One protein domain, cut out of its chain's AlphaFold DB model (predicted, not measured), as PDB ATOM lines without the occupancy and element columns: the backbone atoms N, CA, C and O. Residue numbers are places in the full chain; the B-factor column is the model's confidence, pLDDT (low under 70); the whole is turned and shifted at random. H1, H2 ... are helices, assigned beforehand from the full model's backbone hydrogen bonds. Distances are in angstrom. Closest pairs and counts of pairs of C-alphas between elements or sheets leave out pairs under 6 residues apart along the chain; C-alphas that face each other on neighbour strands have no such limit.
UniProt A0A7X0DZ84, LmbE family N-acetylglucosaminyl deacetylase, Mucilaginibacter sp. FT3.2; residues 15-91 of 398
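What this domain is: This is residues 15 to 91 of the 398 residues of the protein "LmbE family N-acetylglucosaminyl deacetylase" of Mucilaginibacter sp. FT3.2 (UniProt A0A7X0DZ84). A long helix, H2, runs through the middle, with a second long helix, H5, standing nearly at right angles to it on one side and the little helix H1 lying away from it on the opposite side. Two short helices, H3 and H4, come one after the other along a third side of H2, and H4 leads through a sharp turn of the chain into H5. The printed part has 77 residues with five named helices, in the order H1, H2, H3, H4, H5, and no named strand; the class is all helix, with 44 of the 77 residues in named helices. The whole is compact, with a radius of gyration of the C-alphas of 11.8 A, and rounded, with spans of 32 by 27 by 25 A.

How they stand to each other: H1, residues 20 to 23, touches no helix. After it comes H2, residues 36 to 50, and the two are apart. H2 has its centre 3.8 A from the mean of all C-alphas, the nearest of the five, while that of H1 is the farthest, at 13.5 A. H3, residues 59 to 63, is close to H2 but not clearly touching it; their closest C-alphas, those of Leu 46 and Tyr 62, are 7.6 A apart. H4, residues 68 to 74, touches H3, and their closest C-alphas are those of Tyr 62 and Ala 68, 5.8 A apart. H4 and H2 are apart, but only just, at 8.1 A between their closest C-alphas. H5, residues 77 to 89, is close to H4 but not clearly touching it, with their closest C-alphas, those of Ala 71 and Val 77, 5.6 A apart; their lines are about perpendicular, at 73 degrees. H5 is also close to H3 but not clearly touching it, and there the C-alphas of Glu 59 and Val 77 are the closest, 5.9 A apart. H5 and H2 only just touch, with 3 pairs of C-alphas within 8 A, through residues 81 to 84 of H5 and residues 40 to 43 of H2 alone. Their closest C-alphas, those of Lys 40 and Ile 84, are 5.9 A apart, and their lines are about perpendicular, at 79 degrees. H1 is apart from H3, H4 and H5 as well. In H2, H3, H4 and H5 every pair of O of residue i and N of residue i+4 is within hydrogen-bond range; H1 is too short for such a pair, and its 1 pair of O i and N i+3 is not within range.

Where its parts are: H1 runs from Thr 20, whose C-alpha is at (-34.357, -7.380, 3.376), to Asp 23. H2 runs from Asn 36, with its C-alpha at (-18.514, -17.532, 1.263), to Ile 50, and measures 21.4 A from first to last C-alpha. H3 goes from Glu 59 to Asn 63, 6.1 A, and H4 from Ala 68 to Gln 74, 10.1 A. H5 begins at Val 77 and ends at Gln 89, whose C-alpha is at (-20.246, -30.344, 9.296), a length of 18.0 A.

The domain as a whole: The two C-alphas farthest apart are those of Ala 15 and Pro 76, at 35.4 A. The C-alphas of Ala 15 and Thr 91, the first and last printed residues, are 28.8 A apart. The printed part has no cut. The link from H1 to H2, residues 24 to 35, is long; that from H2 to H3 is short, and those from H3 to H4 and from H4 to H5 are tight. The mean pLDDT of the printed part of this model is 95.1, and no printed residue is under 70.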
ATOM      1  N   ALA A  15     -29.038  -1.309  13.220       88.50
ATOM      2  CA  ALA A  15     -30.472  -1.043  13.115       88.50
ATOM      3  C   ALA A  15     -31.060  -1.446  11.750       88.50
ATOM      4  O   ALA A  15     -32.243  -1.768  11.653       88.50
ATOM      5  N   ALA A  16     -30.250  -1.430  10.687       90.81
ATOM      6  CA  ALA A  16     -30.654  -1.839   9.345       90.81
ATOM      7  C   ALA A  16     -30.500  -3.349   9.079       90.81
ATOM      8  O   ALA A  16     -30.939  -3.818   8.026       90.81
ATOM      9  N   SER A  17     -29.880  -4.096   9.999       89.56
ATOM     10  CA  SER A  17     -29.419  -5.471   9.768       89.56
ATOM     11  C   SER A  17     -30.528  -6.459   9.394       89.56
ATOM     12  O   SER A  17     -30.274  -7.343   8.582       89.56
ATOM     13  N   GLU A  18     -31.753  -6.267   9.895       90.62
ATOM     14  CA  GLU A  18     -32.926  -7.107   9.591       90.62
ATOM     15  C   GLU A  18     -33.715  -6.656   8.348       90.62
ATOM     16  O   GLU A  18     -34.661  -7.319   7.919       90.62
ATOM     17  N   LEU A  19     -33.367  -5.521   7.732       92.31
ATOM     18  CA  LEU A  19     -34.026  -5.110   6.493       92.31
ATOM     19  C   LEU A  19     -33.619  -6.059   5.362       92.31
ATOM     20  O   LEU A  19     -32.438  -6.358   5.199       92.31
ATOM     21  N   THR A  20     -34.565  -6.432   4.493       92.94
ATOM     22  CA  THR A  20     -34.357  -7.380   3.376       92.94
ATOM     23  C   THR A  20     -33.098  -7.091   2.554       92.94
ATOM     24  O   THR A  20     -32.379  -7.998   2.161       92.94
ATOM     25  N   ARG A  21     -32.774  -5.811   2.324       91.25
ATOM     26  CA  ARG A  21     -31.585  -5.400   1.560       91.25
ATOM     27  C   ARG A  21     -30.248  -5.808   2.203       91.25
ATOM     28  O   ARG A  21     -29.257  -5.895   1.474       91.25
ATOM     29  N   PHE A  22     -30.208  -5.991   3.519       90.62
ATOM     30  CA  PHE A  22     -29.016  -6.352   4.290       90.62
ATOM     31  C   PHE A  22     -29.084  -7.798   4.781       90.62
ATOM     32  O   PHE A  22     -28.094  -8.518   4.671       90.62
ATOM     33  N   ASP A  23     -30.253  -8.244   5.245       93.12
ATOM     34  CA  ASP A  23     -30.421  -9.599   5.761       93.12
ATOM     35  C   ASP A  23     -30.454 -10.649   4.639       93.12
ATOM     36  O   ASP A  23     -29.678 -11.606   4.644       93.12
ATOM     37  N   THR A  24     -31.308 -10.421   3.638       95.62
ATOM     38  CA  THR A  24     -31.607 -11.340   2.528       95.62
ATOM     39  C   THR A  24     -31.451 -10.646   1.163       95.62
ATOM     40  O   THR A  24     -32.386 -10.600   0.356       95.62
ATOM     41  N   PRO A  25     -30.265 -10.071   0.864       95.44
ATOM     42  CA  PRO A  25     -30.056  -9.209  -0.301       95.44
ATOM     43  C   PRO A  25     -30.388  -9.876  -1.642       95.44
ATOM     44  O   PRO A  25     -30.817  -9.178  -2.561       95.44
ATOM     45  N   TRP A  26     -30.245 -11.200  -1.742       95.62
ATOM     46  CA  TRP A  26     -30.554 -11.988  -2.941       95.62
ATOM     47  C   TRP A  26     -32.029 -11.928  -3.359       95.62
ATOM     48  O   TRP A  26     -32.356 -12.216  -4.503       95.62
ATOM     49  N   LEU A  27     -32.939 -11.508  -2.474       95.44
ATOM     50  CA  LEU A  27     -34.356 -11.349  -2.815       95.44
ATOM     51  C   LEU A  27     -34.660 -10.059  -3.586       95.44
ATOM     52  O   LEU A  27     -35.727  -9.944  -4.187       95.44
ATOM     53  N   VAL A  28     -33.767  -9.067  -3.535       94.31
ATOM     54  CA  VAL A  28     -34.046  -7.710  -4.040       94.31
ATOM     55  C   VAL A  28     -32.971  -7.160  -4.972       94.31
ATOM     56  O   VAL A  28     -33.188  -6.118  -5.592       94.31
ATOM     57  N   LYS A  29     -31.810  -7.812  -5.065       91.81
ATOM     58  CA  LYS A  29     -30.713  -7.422  -5.954       91.81
ATOM     59  C   LYS A  29     -29.792  -8.601  -6.261       91.81
ATOM     60  O   LYS A  29     -29.705  -9.552  -5.486       91.81
ATOM     61  N   ASP A  30     -29.018  -8.445  -7.325       89.56
ATOM     62  CA  ASP A  30     -27.886  -9.319  -7.611       89.56
ATOM     63  C   ASP A  30     -26.814  -9.193  -6.515       89.56
ATOM     64  O   ASP A  30     -26.549  -8.106  -5.977       89.56
ATOM     65  N   CYS A  31     -26.205 -10.323  -6.174       93.25
ATOM     66  CA  CYS A  31     -25.182 -10.443  -5.139       93.25
ATOM     67  C   CYS A  31     -23.844 -10.875  -5.747       93.25
ATOM     68  O   CYS A  31     -23.803 -11.506  -6.799       93.25
ATOM     69  N   SER A  32     -22.743 -10.542  -5.066       91.75
ATOM     70  CA  SER A  32     -21.443 -11.153  -5.357       91.75
ATOM     71  C   SER A  32     -21.309 -12.422  -4.524       91.75
ATOM     72  O   SER A  32     -21.322 -12.356  -3.294       91.75
ATOM     73  N   TRP A  33     -21.204 -13.569  -5.191       92.69
ATOM     74  CA  TRP A  33     -21.179 -14.886  -4.547       92.69
ATOM     75  C   TRP A  33     -19.767 -15.393  -4.211       92.69
ATOM     76  O   TRP A  33     -19.623 -16.518  -3.735       92.69
ATOM     77  N   ASP A  34     -18.741 -14.554  -4.400       87.81
ATOM     78  CA  ASP A  34     -17.370 -14.820  -3.940       87.81
ATOM     79  C   ASP A  34     -17.254 -14.755  -2.404       87.81
ATOM     80  O   ASP A  34     -16.344 -15.341  -1.811       87.81
ATOM     81  N   ASP A  35     -18.188 -14.062  -1.741       89.12
ATOM     82  CA  ASP A  35     -18.303 -14.066  -0.286       89.12
ATOM     83  C   ASP A  35     -18.940 -15.375   0.200       89.12
ATOM     84  O   ASP A  35     -20.154 -15.602   0.125       89.12
ATOM     85  N   ASN A  36     -18.093 -16.242   0.748       90.56
ATOM     86  CA  ASN A  36     -18.514 -17.532   1.263       90.56
ATOM     87  C   ASN A  36     -19.490 -17.425   2.453       90.56
ATOM     88  O   ASN A  36     -20.332 -18.309   2.611       90.56
ATOM     89  N   ILE A  37     -19.435 -16.355   3.260       92.44
ATOM     90  CA  ILE A  37     -20.380 -16.150   4.372       92.44
ATOM     91  C   ILE A  37     -21.768 -15.846   3.815       92.44
ATOM     92  O   ILE A  37     -22.739 -16.478   4.231       92.44
ATOM     93  N   LEU A  38     -21.866 -14.938   2.837       95.12
ATOM     94  CA  LEU A  38     -23.138 -14.607   2.192       95.12
ATOM     95  C   LEU A  38     -23.764 -15.840   1.528       95.12
ATOM     96  O   LEU A  38     -24.951 -16.110   1.710       95.12
ATOM     97  N   LYS A  39     -22.951 -16.624   0.811       95.81
ATOM     98  CA  LYS A  39     -23.378 -17.881   0.187       95.81
ATOM     99  C   LYS A  39     -23.896 -18.880   1.229       95.81
ATOM    100  O   LYS A  39     -25.004 -19.390   1.083       95.81
ATOM    101  N   LYS A  40     -23.136 -19.127   2.304       96.88
ATOM    102  CA  LYS A  40     -23.535 -20.028   3.401       96.88
ATOM    103  C   LYS A  40     -24.836 -19.565   4.061       96.88
ATOM    104  O   LYS A  40     -25.732 -20.384   4.261       96.88
ATOM    105  N   LYS A  41     -24.968 -18.263   4.331       97.31
ATOM    106  CA  LYS A  41     -26.185 -17.648   4.877       97.31
ATOM    107  C   LYS A  41     -27.395 -17.888   3.972       97.31
ATOM    108  O   LYS A  41     -28.421 -18.347   4.462       97.31
ATOM    109  N   ALA A  42     -27.272 -17.628   2.672       97.44
ATOM    110  CA  ALA A  42     -28.376 -17.758   1.722       97.44
ATOM    111  C   ALA A  42     -28.889 -19.204   1.597       97.44
ATOM    112  O   ALA A  42     -30.096 -19.445   1.605       97.44
ATOM    113  N   VAL A  43     -27.976 -20.180   1.548       97.94
ATOM    114  CA  VAL A  43     -28.330 -21.607   1.445       97.94
ATOM    115  C   VAL A  43     -28.972 -22.135   2.729       97.94
ATOM    116  O   VAL A  43     -29.962 -22.863   2.661       97.94
ATOM    117  N   ILE A  44     -28.454 -21.747   3.900       97.94
ATOM    118  CA  ILE A  44     -29.064 -22.091   5.193       97.94
ATOM    119  C   ILE A  44     -30.454 -21.457   5.317       97.94
ATOM    120  O   ILE A  44     -31.409 -22.149   5.660       97.94
ATOM    121  N   TRP A  45     -30.589 -20.174   4.963       97.81
ATOM    122  CA  TRP A  45     -31.878 -19.485   4.951       97.81
ATOM    123  C   TRP A  45     -32.897 -20.196   4.054       97.81
ATOM    124  O   TRP A  45     -34.046 -20.368   4.458       97.81
ATOM    125  N   LEU A  46     -32.488 -20.651   2.864       98.06
ATOM    126  CA  LEU A  46     -33.370 -21.396   1.965       98.06
ATOM    127  C   LEU A  46     -33.831 -22.707   2.593       98.06
ATOM    128  O   LEU A  46     -35.028 -22.982   2.589       98.06
ATOM    129  N   ALA A  47     -32.892 -23.488   3.136       98.19
ATOM    130  CA  ALA A  47     -33.173 -24.753   3.810       98.19
ATOM    131  C   ALA A  47     -34.205 -24.588   4.934       98.19
ATOM    132  O   ALA A  47     -35.199 -25.320   4.963       98.19
ATOM    133  N   ASP A  48     -34.017 -23.586   5.796       96.62
ATOM    134  CA  ASP A  48     -34.954 -23.268   6.875       96.62
ATOM    135  C   ASP A  48     -36.307 -22.774   6.336       96.62
ATOM    136  O   ASP A  48     -37.354 -23.231   6.797       96.62
ATOM    137  N   THR A  49     -36.307 -21.902   5.322       97.00
ATOM    138  CA  THR A  49     -37.531 -21.321   4.736       97.00
ATOM    139  C   THR A  49     -38.452 -22.389   4.149       97.00
ATOM    140  O   THR A  49     -39.670 -22.313   4.312       97.00
ATOM    141  N   ILE A  50     -37.890 -23.396   3.477       97.19
ATOM    142  CA  ILE A  50     -38.678 -24.453   2.826       97.19
ATOM    143  C   ILE A  50     -38.805 -25.727   3.672       97.19
ATOM    144  O   ILE A  50     -39.506 -26.658   3.271       97.19
ATOM    145  N   GLY A  51     -38.114 -25.799   4.814       97.56
ATOM    146  CA  GLY A  51     -38.100 -26.970   5.691       97.56
ATOM    147  C   GLY A  51     -37.445 -28.205   5.062       97.56
ATOM    148  O   GLY A  51     -37.906 -29.327   5.287       97.56
ATOM    149  N   LYS A  52     -36.393 -28.024   4.250       98.00
ATOM    150  CA  LYS A  52     -35.624 -29.127   3.646       98.00
ATOM    151  C   LYS A  52     -34.162 -29.087   4.109       98.00
ATOM    152  O   LYS A  52     -33.557 -28.023   4.059       98.00
ATOM    153  N   PRO A  53     -33.553 -30.244   4.434       98.00
ATOM    154  CA  PRO A  53     -32.108 -30.348   4.626       98.00
ATOM    155  C   PRO A  53     -31.312 -29.826   3.427       98.00
ATOM    156  O   PRO A  53     -31.746 -29.996   2.284       98.00
ATOM    157  N   VAL A  54     -30.105 -29.302   3.671       98.38
ATOM    158  CA  VAL A  54     -29.258 -28.655   2.647       98.38
ATOM    159  C   VAL A  54     -29.028 -29.566   1.437       98.38
ATOM    160  O   VAL A  54     -29.177 -29.152   0.293       98.38
ATOM    161  N   LEU A  55     -28.747 -30.852   1.667       98.12
ATOM    162  CA  LEU A  55     -28.485 -31.812   0.587       98.12
ATOM    163  C   LEU A  55     -29.725 -32.182  -0.252       98.12
ATOM    164  O   LEU A  55     -29.585 -32.865  -1.264       98.12
ATOM    165  N   LYS A  56     -30.930 -31.757   0.150       98.12
ATOM    166  CA  LYS A  56     -32.190 -31.998  -0.578       98.12
ATOM    167  C   LYS A  56     -32.682 -30.784  -1.372       98.12
ATOM    168  O   LYS A  56     -33.724 -30.893  -2.019       98.12
ATOM    169  N   LEU A  57     -31.969 -29.658  -1.322       98.19
ATOM    170  CA  LEU A  57     -32.300 -28.471  -2.107       98.19
ATOM    171  C   LEU A  57     -32.079 -28.734  -3.602       98.19
ATOM    172  O   LEU A  57     -31.061 -29.304  -3.997       98.19
ATOM    173  N   THR A  58     -33.025 -28.314  -4.435       97.31
ATOM    174  CA  THR A  58     -32.973 -28.474  -5.896       97.31
ATOM    175  C   THR A  58     -32.720 -27.143  -6.608       97.31
ATOM    176  O   THR A  58     -32.842 -26.075  -6.016       97.31
ATOM    177  N   GLU A  59     -32.416 -27.178  -7.908       96.50
ATOM    178  CA  GLU A  59     -32.340 -25.952  -8.721       96.50
ATOM    179  C   GLU A  59     -33.648 -25.153  -8.716       96.50
ATOM    180  O   GLU A  59     -33.621 -23.925  -8.704       96.50
ATOM    181  N   GLU A  60     -34.795 -25.833  -8.680       97.31
ATOM    182  CA  GLU A  60     -36.103 -25.183  -8.582       97.31
ATOM    183  C   GLU A  60     -36.248 -24.422  -7.258       97.31
ATOM    184  O   GLU A  60     -36.724 -23.286  -7.260       97.31
ATOM    185  N   ASP A  61     -35.770 -24.997  -6.148       97.81
ATOM    186  CA  ASP A  61     -35.779 -24.327  -4.846       97.81
ATOM    187  C   ASP A  61     -34.960 -23.021  -4.896       97.81
ATOM    188  O   ASP A  61     -35.445 -21.982  -4.454       97.81
ATOM    189  N   TYR A  62     -33.766 -23.031  -5.500       97.38
ATOM    190  CA  TYR A  62     -32.933 -21.828  -5.651       97.38
ATOM    191  C   TYR A  62     -33.584 -20.779  -6.561       97.38
ATOM    192  O   TYR A  62     -33.662 -19.598  -6.207       97.38
ATOM    193  N   ASN A  63     -34.072 -21.205  -7.727       95.06
ATOM    194  CA  ASN A  63     -34.654 -20.314  -8.730       95.06
ATOM    195  C   ASN A  63     -35.918 -19.612  -8.212       95.06
ATOM    196  O   ASN A  63     -36.101 -18.421  -8.462       95.06
ATOM    197  N   ASN A  64     -36.753 -20.317  -7.444       96.62
ATOM    198  CA  ASN A  64     -38.007 -19.779  -6.912       96.62
ATOM    199  C   ASN A  64     -37.826 -18.863  -5.685       96.62
ATOM    200  O   ASN A  64     -38.796 -18.240  -5.258       96.62
ATOM    201  N   HIS A  65     -36.611 -18.747  -5.135       96.62
ATOM    202  CA  HIS A  65     -36.321 -17.964  -3.923       96.62
ATOM    203  C   HIS A  65     -35.193 -16.937  -4.124       96.62
ATOM    204  O   HIS A  65     -34.405 -16.669  -3.218       96.62
ATOM    205  N   GLY A  66     -35.101 -16.356  -5.325       93.69
ATOM    206  CA  GLY A  66     -34.185 -15.243  -5.616       93.69
ATOM    207  C   GLY A  66     -32.715 -15.638  -5.789       93.69
ATOM    208  O   GLY A  66     -31.857 -14.772  -5.895       93.69
ATOM    209  N   MET A  67     -32.395 -16.933  -5.857       94.69
ATOM    210  CA  MET A  67     -31.011 -17.421  -5.959       94.69
ATOM    211  C   MET A  67     -30.684 -18.058  -7.313       94.69
ATOM    212  O   MET A  67     -29.731 -18.831  -7.425       94.69
ATOM    213  N   ALA A  68     -31.429 -17.703  -8.363       93.50
ATOM    214  CA  ALA A  68     -31.123 -18.126  -9.730       93.50
ATOM    215  C   ALA A  68     -29.705 -17.705 -10.156       93.50
ATOM    216  O   ALA A  68     -28.979 -18.493 -10.757       93.50
ATOM    217  N   GLN A  69     -29.276 -16.494  -9.782       94.31
ATOM    218  CA  GLN A  69     -27.922 -16.006 -10.057       94.31
ATOM    219  C   GLN A  69     -26.851 -16.906  -9.420       94.31
ATOM    220  O   GLN A  69     -25.916 -17.316 -10.102       94.31
ATOM    221  N   LEU A  70     -27.019 -17.280  -8.145       93.81
ATOM    222  CA  LEU A  70     -26.098 -18.181  -7.444       93.81
ATOM    223  C   LEU A  70     -26.002 -19.541  -8.147       93.81
ATOM    224  O   LEU A  70     -24.905 -20.060  -8.350       93.81
ATOM    225  N   ALA A  71     -27.147 -20.103  -8.543       91.81
ATOM    226  CA  ALA A  71     -27.204 -21.380  -9.247       91.81
ATOM    227  C   ALA A  71     -26.505 -21.329 -10.619       91.81
ATOM    228  O   ALA A  71     -25.881 -22.309 -11.019       91.81
ATOM    229  N   VAL A  72     -26.573 -20.195 -11.324       92.44
ATOM    230  CA  VAL A  72     -25.918 -20.001 -12.628       92.44
ATOM    231  C   VAL A  72     -24.413 -19.758 -12.488       92.44
ATOM    232  O   VAL A  72     -23.637 -20.321 -13.256       92.44
ATOM    233  N   GLU A  73     -23.989 -18.931 -11.529       92.12
ATOM    234  CA  GLU A  73     -22.587 -18.511 -11.389       92.12
ATOM    235  C   GLU A  73     -21.706 -19.551 -10.689       92.12
ATOM    236  O   GLU A  73     -20.555 -19.742 -11.076       92.12
ATOM    237  N   GLN A  74     -22.235 -20.219  -9.659       91.25
ATOM    238  CA  GLN A  74     -21.472 -21.117  -8.778       91.25
ATOM    239  C   GLN A  74     -21.959 -22.572  -8.850       91.25
ATOM    240  O   GLN A  74     -21.487 -23.432  -8.103       91.25
ATOM    241  N   GLY A  75     -22.948 -22.849  -9.704       86.38
ATOM    242  CA  GLY A  75     -23.545 -24.171  -9.830       86.38
ATOM    243  C   GLY A  75     -22.615 -25.220 -10.452       86.38
ATOM    244  O   GLY A  75     -21.503 -24.915 -10.890       86.38
ATOM    245  N   PRO A  76     -23.068 -26.486 -10.531       94.81
ATOM    246  CA  PRO A  76     -24.426 -26.961 -10.227       94.81
ATOM    247  C   PRO A  76     -24.830 -26.845  -8.748       94.81
ATOM    248  O   PRO A  76     -23.984 -26.991  -7.866       94.81
ATOM    249  N   VAL A  77     -26.129 -26.669  -8.461       95.62
ATOM    250  CA  VAL A  77     -26.666 -26.554  -7.082       95.62
ATOM    251  C   VAL A  77     -26.252 -27.724  -6.189       95.62
ATOM    252  O   VAL A  77     -25.930 -27.531  -5.022       95.62
ATOM    253  N   TYR A  78     -26.156 -28.930  -6.748       95.62
ATOM    254  CA  TYR A  78     -25.647 -30.103  -6.036       95.62
ATOM    255  C   TYR A  78     -24.260 -29.873  -5.402       95.62
ATOM    256  O   TYR A  78     -24.042 -30.242  -4.249       95.62
ATOM    257  N   ASN A  79     -23.338 -29.225  -6.122       96.94
ATOM    258  CA  ASN A  79     -21.998 -28.936  -5.609       96.94
ATOM    259  C   ASN A  79     -22.036 -27.853  -4.526       96.94
ATOM    260  O   ASN A  79     -21.332 -27.979  -3.526       96.94
ATOM    261  N   ILE A  80     -22.886 -26.835  -4.697       97.44
ATOM    262  CA  ILE A  80     -23.110 -25.791  -3.686       97.44
ATOM    263  C   ILE A  80     -23.631 -26.423  -2.389       97.44
ATOM    264  O   ILE A  80     -23.099 -26.146  -1.316       97.44
ATOM    265  N   ASN A  81     -24.624 -27.311  -2.479       98.19
ATOM    266  CA  ASN A  81     -25.193 -27.997  -1.322       98.19
ATOM    267  C   ASN A  81     -24.135 -28.811  -0.567       98.19
ATOM    268  O   ASN A  81     -24.084 -28.743   0.658       98.19
ATOM    269  N   ILE A  82     -23.292 -29.568  -1.280       98.06
ATOM    270  CA  ILE A  82     -22.214 -30.359  -0.665       98.06
ATOM    271  C   ILE A  82     -21.189 -29.456   0.017       98.06
ATOM    272  O   ILE A  82     -20.799 -29.739   1.147       98.06
ATOM    273  N   ASP A  83     -20.760 -28.383  -0.648       97.12
ATOM    274  CA  ASP A  83     -19.812 -27.418  -0.087       97.12
ATOM    275  C   ASP A  83     -20.354 -26.822   1.219       97.12
ATOM    276  O   ASP A  83     -19.722 -26.943   2.268       97.12
ATOM    277  N   ILE A  84     -21.575 -26.277   1.197       97.88
ATOM    278  CA  ILE A  84     -22.196 -25.690   2.389       97.88
ATOM    279  C   ILE A  84     -22.431 -26.735   3.484       97.88
ATOM    280  O   ILE A  84     -22.133 -26.468   4.649       97.88
ATOM    281  N   PHE A  85     -22.909 -27.930   3.136       98.31
ATOM    282  CA  PHE A  85     -23.089 -29.015   4.100       98.31
ATOM    283  C   PHE A  85     -21.772 -29.376   4.794       98.31
ATOM    284  O   PHE A  85     -21.731 -29.443   6.022       98.31
ATOM    285  N   ASN A  86     -20.687 -29.542   4.032       97.62
ATOM    286  CA  ASN A  86     -19.366 -29.847   4.580       97.62
ATOM    287  C   ASN A  86     -18.859 -28.712   5.468       97.62
ATOM    288  O   ASN A  86     -18.360 -28.971   6.556       97.62
ATOM    289  N   GLN A  87     -19.035 -27.452   5.064       97.31
ATOM    290  CA  GLN A  87     -18.638 -26.311   5.888       97.31
ATOM    291  C   GLN A  87     -19.356 -26.279   7.240       97.31
ATOM    292  O   GLN A  87     -18.727 -25.940   8.238       97.31
ATOM    293  N   ILE A  88     -20.648 -26.630   7.296       97.69
ATOM    294  CA  ILE A  88     -21.379 -26.732   8.569       97.69
ATOM    295  C   ILE A  88     -20.926 -27.982   9.337       97.69
ATOM    296  O   ILE A  88     -20.696 -27.916  10.538       97.69
ATOM    297  N   GLN A  89     -20.732 -29.117   8.664       97.75
ATOM    298  CA  GLN A  89     -20.246 -30.344   9.296       97.75
ATOM    299  C   GLN A  89     -18.865 -30.153   9.945       97.75
ATOM    300  O   GLN A  89     -18.625 -30.655  11.043       97.75
ATOM    301  N   HIS A  90     -17.971 -29.414   9.290       97.38
ATOM    302  CA  HIS A  90     -16.612 -29.134   9.749       97.38
ATOM    303  C   HIS A  90     -16.565 -28.229  10.989       97.38
ATOM    304  O   HIS A  90     -15.542 -28.200  11.672       97.38
ATOM    305  N   THR A  91     -17.660 -27.541  11.344       97.94
ATOM    306  CA  THR A  91     -17.738 -26.824  12.628       97.94
ATOM    307  C   THR A  91     -17.888 -27.792  13.804       97.94
ATOM    308  O   THR A  91     -17.472 -27.469  14.916       97.94
TER     309      THR A  91